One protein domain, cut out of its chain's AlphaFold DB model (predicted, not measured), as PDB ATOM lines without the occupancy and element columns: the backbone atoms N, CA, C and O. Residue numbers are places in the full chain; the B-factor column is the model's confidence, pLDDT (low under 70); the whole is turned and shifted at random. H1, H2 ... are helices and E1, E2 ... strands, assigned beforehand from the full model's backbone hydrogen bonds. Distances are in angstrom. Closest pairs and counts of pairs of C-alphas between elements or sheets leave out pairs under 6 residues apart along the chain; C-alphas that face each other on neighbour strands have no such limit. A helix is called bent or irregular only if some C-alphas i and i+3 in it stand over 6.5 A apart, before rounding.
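This is residues 53 to 100 and 135 to 144 of the 203 residues of an uncharacterized protein of Rhizopogon vesiculosus (UniProt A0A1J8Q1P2). A two-stranded antiparallel ribbon, E1 with E2, makes one long side of the domain, and the helix H1 runs slantwise beneath one face of it, set off from the ribbon, while the other face is bare. At one end of the ribbon the long stretch of residues 63 to 80 swings out in a wide loop and comes back to the first turn of H1; beyond the other end of H1 the chain folds back into the short helix H2, on the side of H1 away from the ribbon. The printed part has 58 residues with two named helices and two named strands, in the order E1, H1, H2, E2, and the sheet has the order E1 - E2, antiparallel. The class is mixed, helices and strands. The whole is only just compact, close to loose, with a radius of gyration of the C-alphas of 11.9 A, and the C-alphas span 32 by 25 by 17 A along their three main axes.

The printed part begins at Arg 53, two residues before E1. The strand E1 holds residues 55 to 62, Ile 55 to Ser 62, and measures 22.7 A from its first C-alpha, at (193.201, 178.628, 95.423), to its last. Residues 63 to 80 follow, 18 residues with no named element. The helix H1 holds residues 81 to 91, Val 81 to Lys 91; it begins with C-alpha 81 at (186.517, 188.081, 109.041) and is 16.1 A long. After residues 92 to 96 comes the helix H2, residues 97 to 100, Glu 97 to Arg 100, four residues long. H2 is neither bent nor irregular, but only just: C-alphas 97 and 100 are 6.1 A apart. Past the cut, the strand E2 holds residues 135 to 142, Ser 135 to Val 142, measures 22.4 A and ends with C-alpha 142 at (194.547, 184.214, 96.446). Residues 143 and 144 end the printed part.

E1 and E2 are antiparallel neighbours, with 156 degrees between their N-to-C directions. C-alphas that face each other across the pair are, for instance, those of Ala 56 and Ile 141, 4.7 A apart, and those of Cys 60 and Ser 137, 4.6 A apart. Among the backbone atoms within hydrogen-bond range are N 140 and O 57, at 3.1 A, and N 138 and O 59, at 3.2 A. H1 and E2 are apart. H1 and H2 are close but not clearly touching, with 1 pair of C-alphas within 8 A; the closest C-alphas are those of Val 90 and Glu 97, 6.0 A apart, and the centres are 10.9 A apart. E1 and H2 are apart. In H1, 5 of 7 O i to N i+4 pairs are within hydrogen-bond range; H2 is too short for any such pair.

The two C-alphas farthest apart are those of Arg 53 and Pro 77, 34.3 A. The first and last printed C-alphas, those of Arg 53 and Ser 144, are 7.3 A apart. Residues 101 to 134 are cut out and not printed, and C-alphas 100 and 135 across this cut are 26.4 A apart; the link from H2 to E2 runs across it. Of the links that are printed whole, that from E1 to H1 is long, with 18 residues, and that from H1 to H2 is tight, with 5 residues. The mean pLDDT of the printed part is 84.7. It is under 70 at 11 residues, namely residues 99 to 100, residue 135 and residues 137 to 144; the mean pLDDT of E2 is 65, and that of E1 and of H1 is 92.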
ATOM      1  N   ARG A  53     200.462 177.838  94.423       90.44
ATOM      2  CA  ARG A  53     199.255 177.594  93.610       90.44
ATOM      3  C   ARG A  53     198.178 178.620  93.948       90.44
ATOM      4  O   ARG A  53     198.152 179.147  95.052       90.44
ATOM      5  N   LYS A  54     197.305 178.911  92.983       89.75
ATOM      6  CA  LYS A  54     196.109 179.724  93.226       89.75
ATOM      7  C   LYS A  54     195.022 178.823  93.786       89.75
ATOM      8  O   LYS A  54     194.830 177.724  93.270       89.75
ATOM      9  N   ILE A  55     194.330 179.310  94.801       89.94
ATOM     10  CA  ILE A  55     193.201 178.628  95.423       89.94
ATOM     11  C   ILE A  55     192.011 179.583  95.449       89.94
ATOM     12  O   ILE A  55     192.190 180.796  95.588       89.94
ATOM     13  N   ALA A  56     190.822 179.022  95.269       92.69
ATOM     14  CA  ALA A  56     189.556 179.678  95.541       92.69
ATOM     15  C   ALA A  56     188.912 178.906  96.693       92.69
ATOM     16  O   ALA A  56     188.794 177.684  96.612       92.69
ATOM     17  N   ILE A  57     188.577 179.608  97.772       88.69
ATOM     18  CA  ILE A  57     187.910 179.029  98.939       88.69
ATOM     19  C   ILE A  57     186.549 179.701  99.052       88.69
ATOM     20  O   ILE A  57     186.476 180.930  99.060       88.69
ATOM     21  N   GLU A  58     185.503 178.887  99.131       92.94
ATOM     22  CA  GLU A  58     184.161 179.308  99.514       92.94
ATOM     23  C   GLU A  58     183.999 179.080 101.017       92.94
ATOM     24  O   GLU A  58     184.348 178.016 101.534       92.94
ATOM     25  N   PHE A  59     183.523 180.094 101.728       92.62
ATOM     26  CA  PHE A  59     183.250 179.995 103.156       92.62
ATOM     27  C   PHE A  59     181.987 180.776 103.514       92.62
ATOM     28  O   PHE A  59     181.628 181.754 102.854       92.62
ATOM     29  N   CYS A  60     181.348 180.344 104.598       94.06
ATOM     30  CA  CYS A  60     180.177 180.982 105.185       94.06
ATOM     31  C   CYS A  60     180.514 181.435 106.603       94.06
ATOM     32  O   CYS A  60     181.262 180.759 107.316       94.06
ATOM     33  N   TYR A  61     179.945 182.556 107.028       94.31
ATOM     34  CA  TYR A  61     180.123 183.061 108.387       94.31
ATOM     35  C   TYR A  61     178.850 183.746 108.896       94.31
ATOM     36  O   TYR A  61     178.015 184.211 108.120       94.31
ATOM     37  N   SER A  62     178.708 183.804 110.224       93.50
ATOM     38  CA  SER A  62     177.648 184.571 110.885       93.50
ATOM     39  C   SER A  62     178.100 186.020 111.048       93.50
ATOM     40  O   SER A  62     179.066 186.282 111.762       93.50
ATOM     41  N   GLY A  63     177.420 186.958 110.386       91.62
ATOM     42  CA  GLY A  63     177.832 188.365 110.336       91.62
ATOM     43  C   GLY A  63     177.688 189.148 111.645       91.62
ATOM     44  O   GLY A  63     178.289 190.204 111.770       91.62
ATOM     45  N   TRP A  64     176.944 188.638 112.634       92.25
ATOM     46  CA  TRP A  64     176.621 189.379 113.864       92.25
ATOM     47  C   TRP A  64     177.850 189.759 114.708       92.25
ATOM     48  O   TRP A  64     177.864 190.796 115.360       92.25
ATOM     49  N   GLY A  65     178.884 188.914 114.709       92.62
ATOM     50  CA  GLY A  65     180.077 189.095 115.545       92.62
ATOM     51  C   GLY A  65     181.264 189.761 114.850       92.62
ATOM     52  O   GLY A  65     182.355 189.752 115.414       92.62
ATOM     53  N   TYR A  66     181.091 190.273 113.628       94.25
ATOM     54  CA  TYR A  66     182.199 190.757 112.808       94.25
ATOM     55  C   TYR A  66     181.864 192.083 112.142       94.25
ATOM     56  O   TYR A  66     180.748 192.290 111.677       94.25
ATOM     57  N   ASN A  67     182.863 192.950 111.996       92.62
ATOM     58  CA  ASN A  67     182.706 194.248 111.335       92.62
ATOM     59  C   ASN A  67     182.835 194.152 109.793       92.62
ATOM     60  O   ASN A  67     183.198 195.100 109.105       92.62
ATOM     61  N   GLY A  68     182.507 192.983 109.230       90.06
ATOM     62  CA  GLY A  68     182.543 192.700 107.795       90.06
ATOM     63  C   GLY A  68     183.727 191.840 107.347       90.06
ATOM     64  O   GLY A  68     184.484 191.290 108.151       90.06
ATOM     65  N   LEU A  69     183.844 191.680 106.024       90.62
ATOM     66  CA  LEU A  69     184.842 190.804 105.406       90.62
ATOM     67  C   LEU A  69     186.230 191.429 105.311       90.62
ATOM     68  O   LEU A  69     187.208 190.741 105.565       90.62
ATOM     69  N   ILE A  70     186.296 192.695 104.907       89.06
ATOM     70  CA  ILE A  70     187.522 193.359 104.451       89.06
ATOM     71  C   ILE A  70     188.385 193.754 105.643       89.06
ATOM     72  O   ILE A  70     187.875 194.339 106.585       89.06
ATOM     73  N   TYR A  71     189.688 193.515 105.602       88.56
ATOM     74  CA  TYR A  71     190.594 194.039 106.616       88.56
ATOM     75  C   TYR A  71     190.632 195.581 106.639       88.56
ATOM     76  O   TYR A  71     190.721 196.229 105.598       88.56
ATOM     77  N   GLN A  72     190.618 196.175 107.835       86.62
ATOM     78  CA  GLN A  72     190.753 197.619 108.039       86.62
ATOM     79  C   GLN A  72     192.026 197.938 108.831       86.62
ATOM     80  O   GLN A  72     192.270 197.384 109.903       86.62
ATOM     81  N   ASN A  73     192.831 198.873 108.323       84.31
ATOM     82  CA  ASN A  73     194.001 199.393 109.024       84.31
ATOM     83  C   ASN A  73     193.557 200.337 110.154       84.31
ATOM     84  O   ASN A  73     193.399 201.536 109.944       84.31
ATOM     85  N   GLY A  74     193.350 199.795 111.353       83.94
ATOM     86  CA  GLY A  74     193.030 200.577 112.547       83.94
ATOM     87  C   GLY A  74     192.429 199.731 113.669       83.94
ATOM     88  O   GLY A  74     192.065 198.574 113.441       83.94
ATOM     89  N   PRO A  75     192.336 200.277 114.893       84.69
ATOM     90  CA  PRO A  75     191.633 199.611 115.978       84.69
ATOM     91  C   PRO A  75     190.135 199.582 115.665       84.69
ATOM     92  O   PRO A  75     189.496 200.621 115.512       84.69
ATOM     93  N   THR A  76     189.578 198.381 115.572       87.38
ATOM     94  CA  THR A  76     188.143 198.152 115.398       87.38
ATOM     95  C   THR A  76     187.579 197.490 116.657       87.38
ATOM     96  O   THR A  76     188.271 196.693 117.293       87.38
ATOM     97  N   PRO A  77     186.341 197.823 117.065       90.00
ATOM     98  CA  PRO A  77     185.735 197.256 118.273       90.00
ATOM     99  C   PRO A  77     185.367 195.774 118.110       90.00
ATOM    100  O   PRO A  77     185.345 195.033 119.090       90.00
ATOM    101  N   LEU A  78     185.090 195.337 116.878       91.44
ATOM    102  CA  LEU A  78     184.807 193.950 116.521       91.44
ATOM    103  C   LEU A  78     185.834 193.457 115.499       91.44
ATOM    104  O   LEU A  78     186.254 194.235 114.641       91.44
ATOM    105  N   PRO A  79     186.209 192.169 115.541       91.94
ATOM    106  CA  PRO A  79     187.161 191.612 114.593       91.94
ATOM    107  C   PRO A  79     186.598 191.585 113.164       91.94
ATOM    108  O   PRO A  79     185.394 191.426 112.951       91.94
ATOM    109  N   MET A  80     187.487 191.667 112.172       93.12
ATOM    110  CA  MET A  80     187.145 191.443 110.765       93.12
ATOM    111  C   MET A  80     187.257 189.958 110.420       93.12
ATOM    112  O   MET A  80     188.090 189.234 110.976       93.12
ATOM    113  N   VAL A  81     186.461 189.490 109.462       94.25
ATOM    114  CA  VAL A  81     186.517 188.081 109.041       94.25
ATOM    115  C   VAL A  81     187.853 187.750 108.374       94.25
ATOM    116  O   VAL A  81     188.422 186.702 108.670       94.25
ATOM    117  N   GLU A  82     188.400 188.637 107.534       91.69
ATOM    118  CA  GLU A  82     189.722 188.438 106.922       91.69
ATOM    119  C   GLU A  82     190.830 188.269 107.971       91.69
ATOM    120  O   GLU A  82     191.663 187.377 107.827       91.69
ATOM    121  N   ASP A  83     190.809 189.034 109.068       90.56
ATOM    122  CA  ASP A  83     191.796 188.902 110.152       90.56
ATOM    123  C   ASP A  83     191.737 187.536 110.829       90.56
ATOM    124  O   ASP A  83     192.766 186.915 111.124       90.56
ATOM    125  N   VAL A  84     190.519 187.060 111.091       93.25
ATOM    126  CA  VAL A  84     190.298 185.762 111.728       93.25
ATOM    127  C   VAL A  84     190.627 184.619 110.775       93.25
ATOM    128  O   VAL A  84     191.155 183.608 111.232       93.25
ATOM    129  N   LEU A  85     190.397 184.783 109.471       93.50
ATOM    130  CA  LEU A  85     190.704 183.788 108.440       93.50
ATOM    131  C   LEU A  85     192.196 183.761 108.060       93.50
ATOM    132  O   LEU A  85     192.738 182.712 107.708       93.50
ATOM    133  N   PHE A  86     192.902 184.882 108.185       91.88
ATOM    134  CA  PHE A  86     194.330 184.967 107.883       91.88
ATOM    135  C   PHE A  86     195.178 184.127 108.852       91.88
ATOM    136  O   PHE A  86     196.057 183.372 108.428       91.88
ATOM    137  N   LYS A  87     194.873 184.179 110.155       91.50
ATOM    138  CA  LYS A  87     195.570 183.410 111.207       91.50
ATOM    139  C   LYS A  87     195.638 181.891 110.928       91.50
ATOM    140  O   LYS A  87     196.738 181.330 110.981       91.50
ATOM    141  N   PRO A  88     194.533 181.187 110.612       93.81
ATOM    142  CA  PRO A  88     194.577 179.770 110.279       93.81
ATOM    143  C   PRO A  88     195.297 179.496 108.956       93.81
ATOM    144  O   PRO A  88     195.954 178.462 108.854       93.81
ATOM    145  N   PHE A  89     195.265 180.401 107.972       92.81
ATOM    146  CA  PHE A  89     196.044 180.232 106.736       92.81
ATOM    147  C   PHE A  89     197.555 180.326 106.967       92.81
ATOM    148  O   PHE A  89     198.307 179.549 106.368       92.81
ATOM    149  N   VAL A  90     198.004 181.200 107.872       91.94
ATOM    150  CA  VAL A  90     199.408 181.248 108.316       91.94
ATOM    151  C   VAL A  90     199.775 179.970 109.068       91.94
ATOM    152  O   VAL A  90     200.778 179.328 108.750       91.94
ATOM    153  N   LYS A  91     198.924 179.523 110.001       91.00
ATOM    154  CA  LYS A  91     199.129 178.264 110.742       91.00
ATOM    155  C   LYS A  91     199.207 177.049 109.810       91.00
ATOM    156  O   LYS A  91     200.025 176.157 110.027       91.00
ATOM    157  N   ALA A  92     198.395 177.034 108.756       91.50
ATOM    158  CA  ALA A  92     198.399 176.013 107.712       91.50
ATOM    159  C   ALA A  92     199.559 176.156 106.709       91.50
ATOM    160  O   ALA A  92     199.680 175.330 105.805       91.50
ATOM    161  N   ARG A  93     200.420 177.178 106.852       90.12
ATOM    162  CA  ARG A  93     201.542 177.491 105.946       90.12
ATOM    163  C   ARG A  93     201.105 177.736 104.496       90.12
ATOM    164  O   ARG A  93     201.875 177.507 103.564       90.12
ATOM    165  N   LEU A  94     199.871 178.202 104.304       90.25
ATOM    166  CA  LEU A  94     199.342 178.578 102.990       90.25
ATOM    167  C   LEU A  94     199.768 179.992 102.598       90.25
ATOM    168  O   LEU A  94     200.008 180.265 101.422       90.25
ATOM    169  N   VAL A  95     199.867 180.879 103.586       89.81
ATOM    170  CA  VAL A  95     200.201 182.291 103.403       89.81
ATOM    171  C   VAL A  95     201.358 182.658 104.327       89.81
ATOM    172  O   VAL A  95     201.459 182.143 105.438       89.81
ATOM    173  N   ASP A  96     202.242 183.521 103.832       89.88
ATOM    174  CA  ASP A  96     203.335 184.083 104.618       89.88
ATOM    175  C   ASP A  96     202.791 185.171 105.546       89.88
ATOM    176  O   ASP A  96     202.050 186.051 105.105       89.88
ATOM    177  N   GLU A  97     203.182 185.134 106.817       86.06
ATOM    178  CA  GLU A  97     202.788 186.125 107.820       86.06
ATOM    179  C   GLU A  97     203.216 187.539 107.403       86.06
ATOM    180  O   GLU A  97     202.465 188.501 107.564       86.06
ATOM    181  N   LYS A  98     204.374 187.651 106.740       82.50
ATOM    182  CA  LYS A  98     204.890 188.919 106.201       82.50
ATOM    183  C   LYS A  98     204.121 189.410 104.974       82.50
ATOM    184  O   LYS A  98     204.152 190.596 104.664       82.50
ATOM    185  N   GLY A  99     203.429 188.511 104.274       69.44
ATOM    186  CA  GLY A  99     202.687 188.810 103.048       69.44
ATOM    187  C   GLY A  99     201.389 189.587 103.271       69.44
ATOM    188  O   GLY A  99     200.774 190.008 102.295       69.44
ATOM    189  N   ARG A 100     200.973 189.789 104.529       63.25
ATOM    190  CA  ARG A 100     199.824 190.636 104.883       63.25
ATOM    191  C   ARG A 100     200.100 192.130 104.748       63.25
ATOM    192  O   ARG A 100     199.168 192.926 104.791       63.25
ATOM    193  N   SER A 135     173.232 184.523 106.577       61.78
ATOM    194  CA  SER A 135     174.408 183.747 106.200       61.78
ATOM    195  C   SER A 135     175.000 184.374 104.940       61.78
ATOM    196  O   SER A 135     174.413 184.302 103.862       61.78
ATOM    197  N   SER A 136     176.142 185.040 105.093       70.44
ATOM    198  CA  SER A 136     176.864 185.660 103.983       70.44
ATOM    199  C   SER A 136     177.925 184.680 103.482       70.44
ATOM    200  O   SER A 136     178.729 184.178 104.269       70.44
ATOM    201  N   SER A 137     177.904 184.378 102.182       63.28
ATOM    202  CA  SER A 137     178.882 183.501 101.513       63.28
ATOM    203  C   SER A 137     179.847 184.347 100.684       63.28
ATOM    204  O   SER A 137     179.417 185.292 100.021       63.28
ATOM    205  N   ALA A 138     181.143 184.032 100.711       67.69
ATOM    206  CA  ALA A 138     182.163 184.775  99.967       67.69
ATOM    207  C   ALA A 138     183.236 183.855  99.366       67.69
ATOM    208  O   ALA A 138     183.554 182.802  99.921       67.69
ATOM    209  N   ILE A 139     183.815 184.279  98.234       65.12
ATOM    210  CA  ILE A 139     184.911 183.583  97.544       65.12
ATOM    211  C   ILE A 139     186.183 184.426  97.649       65.12
ATOM    212  O   ILE A 139     186.247 185.529  97.106       65.12
ATOM    213  N   VAL A 140     187.225 183.889  98.286       66.06
ATOM    214  CA  VAL A 140     188.553 184.526  98.335       66.06
ATOM    215  C   VAL A 140     189.469 183.860  97.311       66.06
ATOM    216  O   VAL A 140     189.757 182.666  97.397       66.06
ATOM    217  N   ILE A 141     189.934 184.641  96.327       61.88
ATOM    218  CA  ILE A 141     190.896 184.194  95.308       61.88
ATOM    219  C   ILE A 141     192.283 184.722  95.666       61.88
ATOM    220  O   ILE A 141     192.608 185.881  95.406       61.88
ATOM    221  N   VAL A 142     193.151 183.849  96.173       61.09
ATOM    222  CA  VAL A 142     194.547 184.214  96.446       61.09
ATOM    223  C   VAL A 142     195.349 184.136  95.141       61.09
ATOM    224  O   VAL A 142     195.657 183.054  94.626       61.09
ATOM    225  N   ARG A 143     195.679 185.294  94.554       45.62
ATOM    226  CA  ARG A 143     196.523 185.394  93.349       45.62
ATOM    227  C   ARG A 143     197.987 185.619  93.741       45.62
ATOM    228  O   ARG A 143     198.353 186.693  94.191       45.62
ATOM    229  N   SER A 144     198.856 184.639  93.483       46.38
ATOM    230  CA  SER A 144     200.311 184.813  93.621       46.38
ATOM    231  C   SER A 144     200.942 185.397  92.344       46.38
ATOM    232  O   SER A 144     200.674 184.899  91.241       46.38
TER     233      SER A 144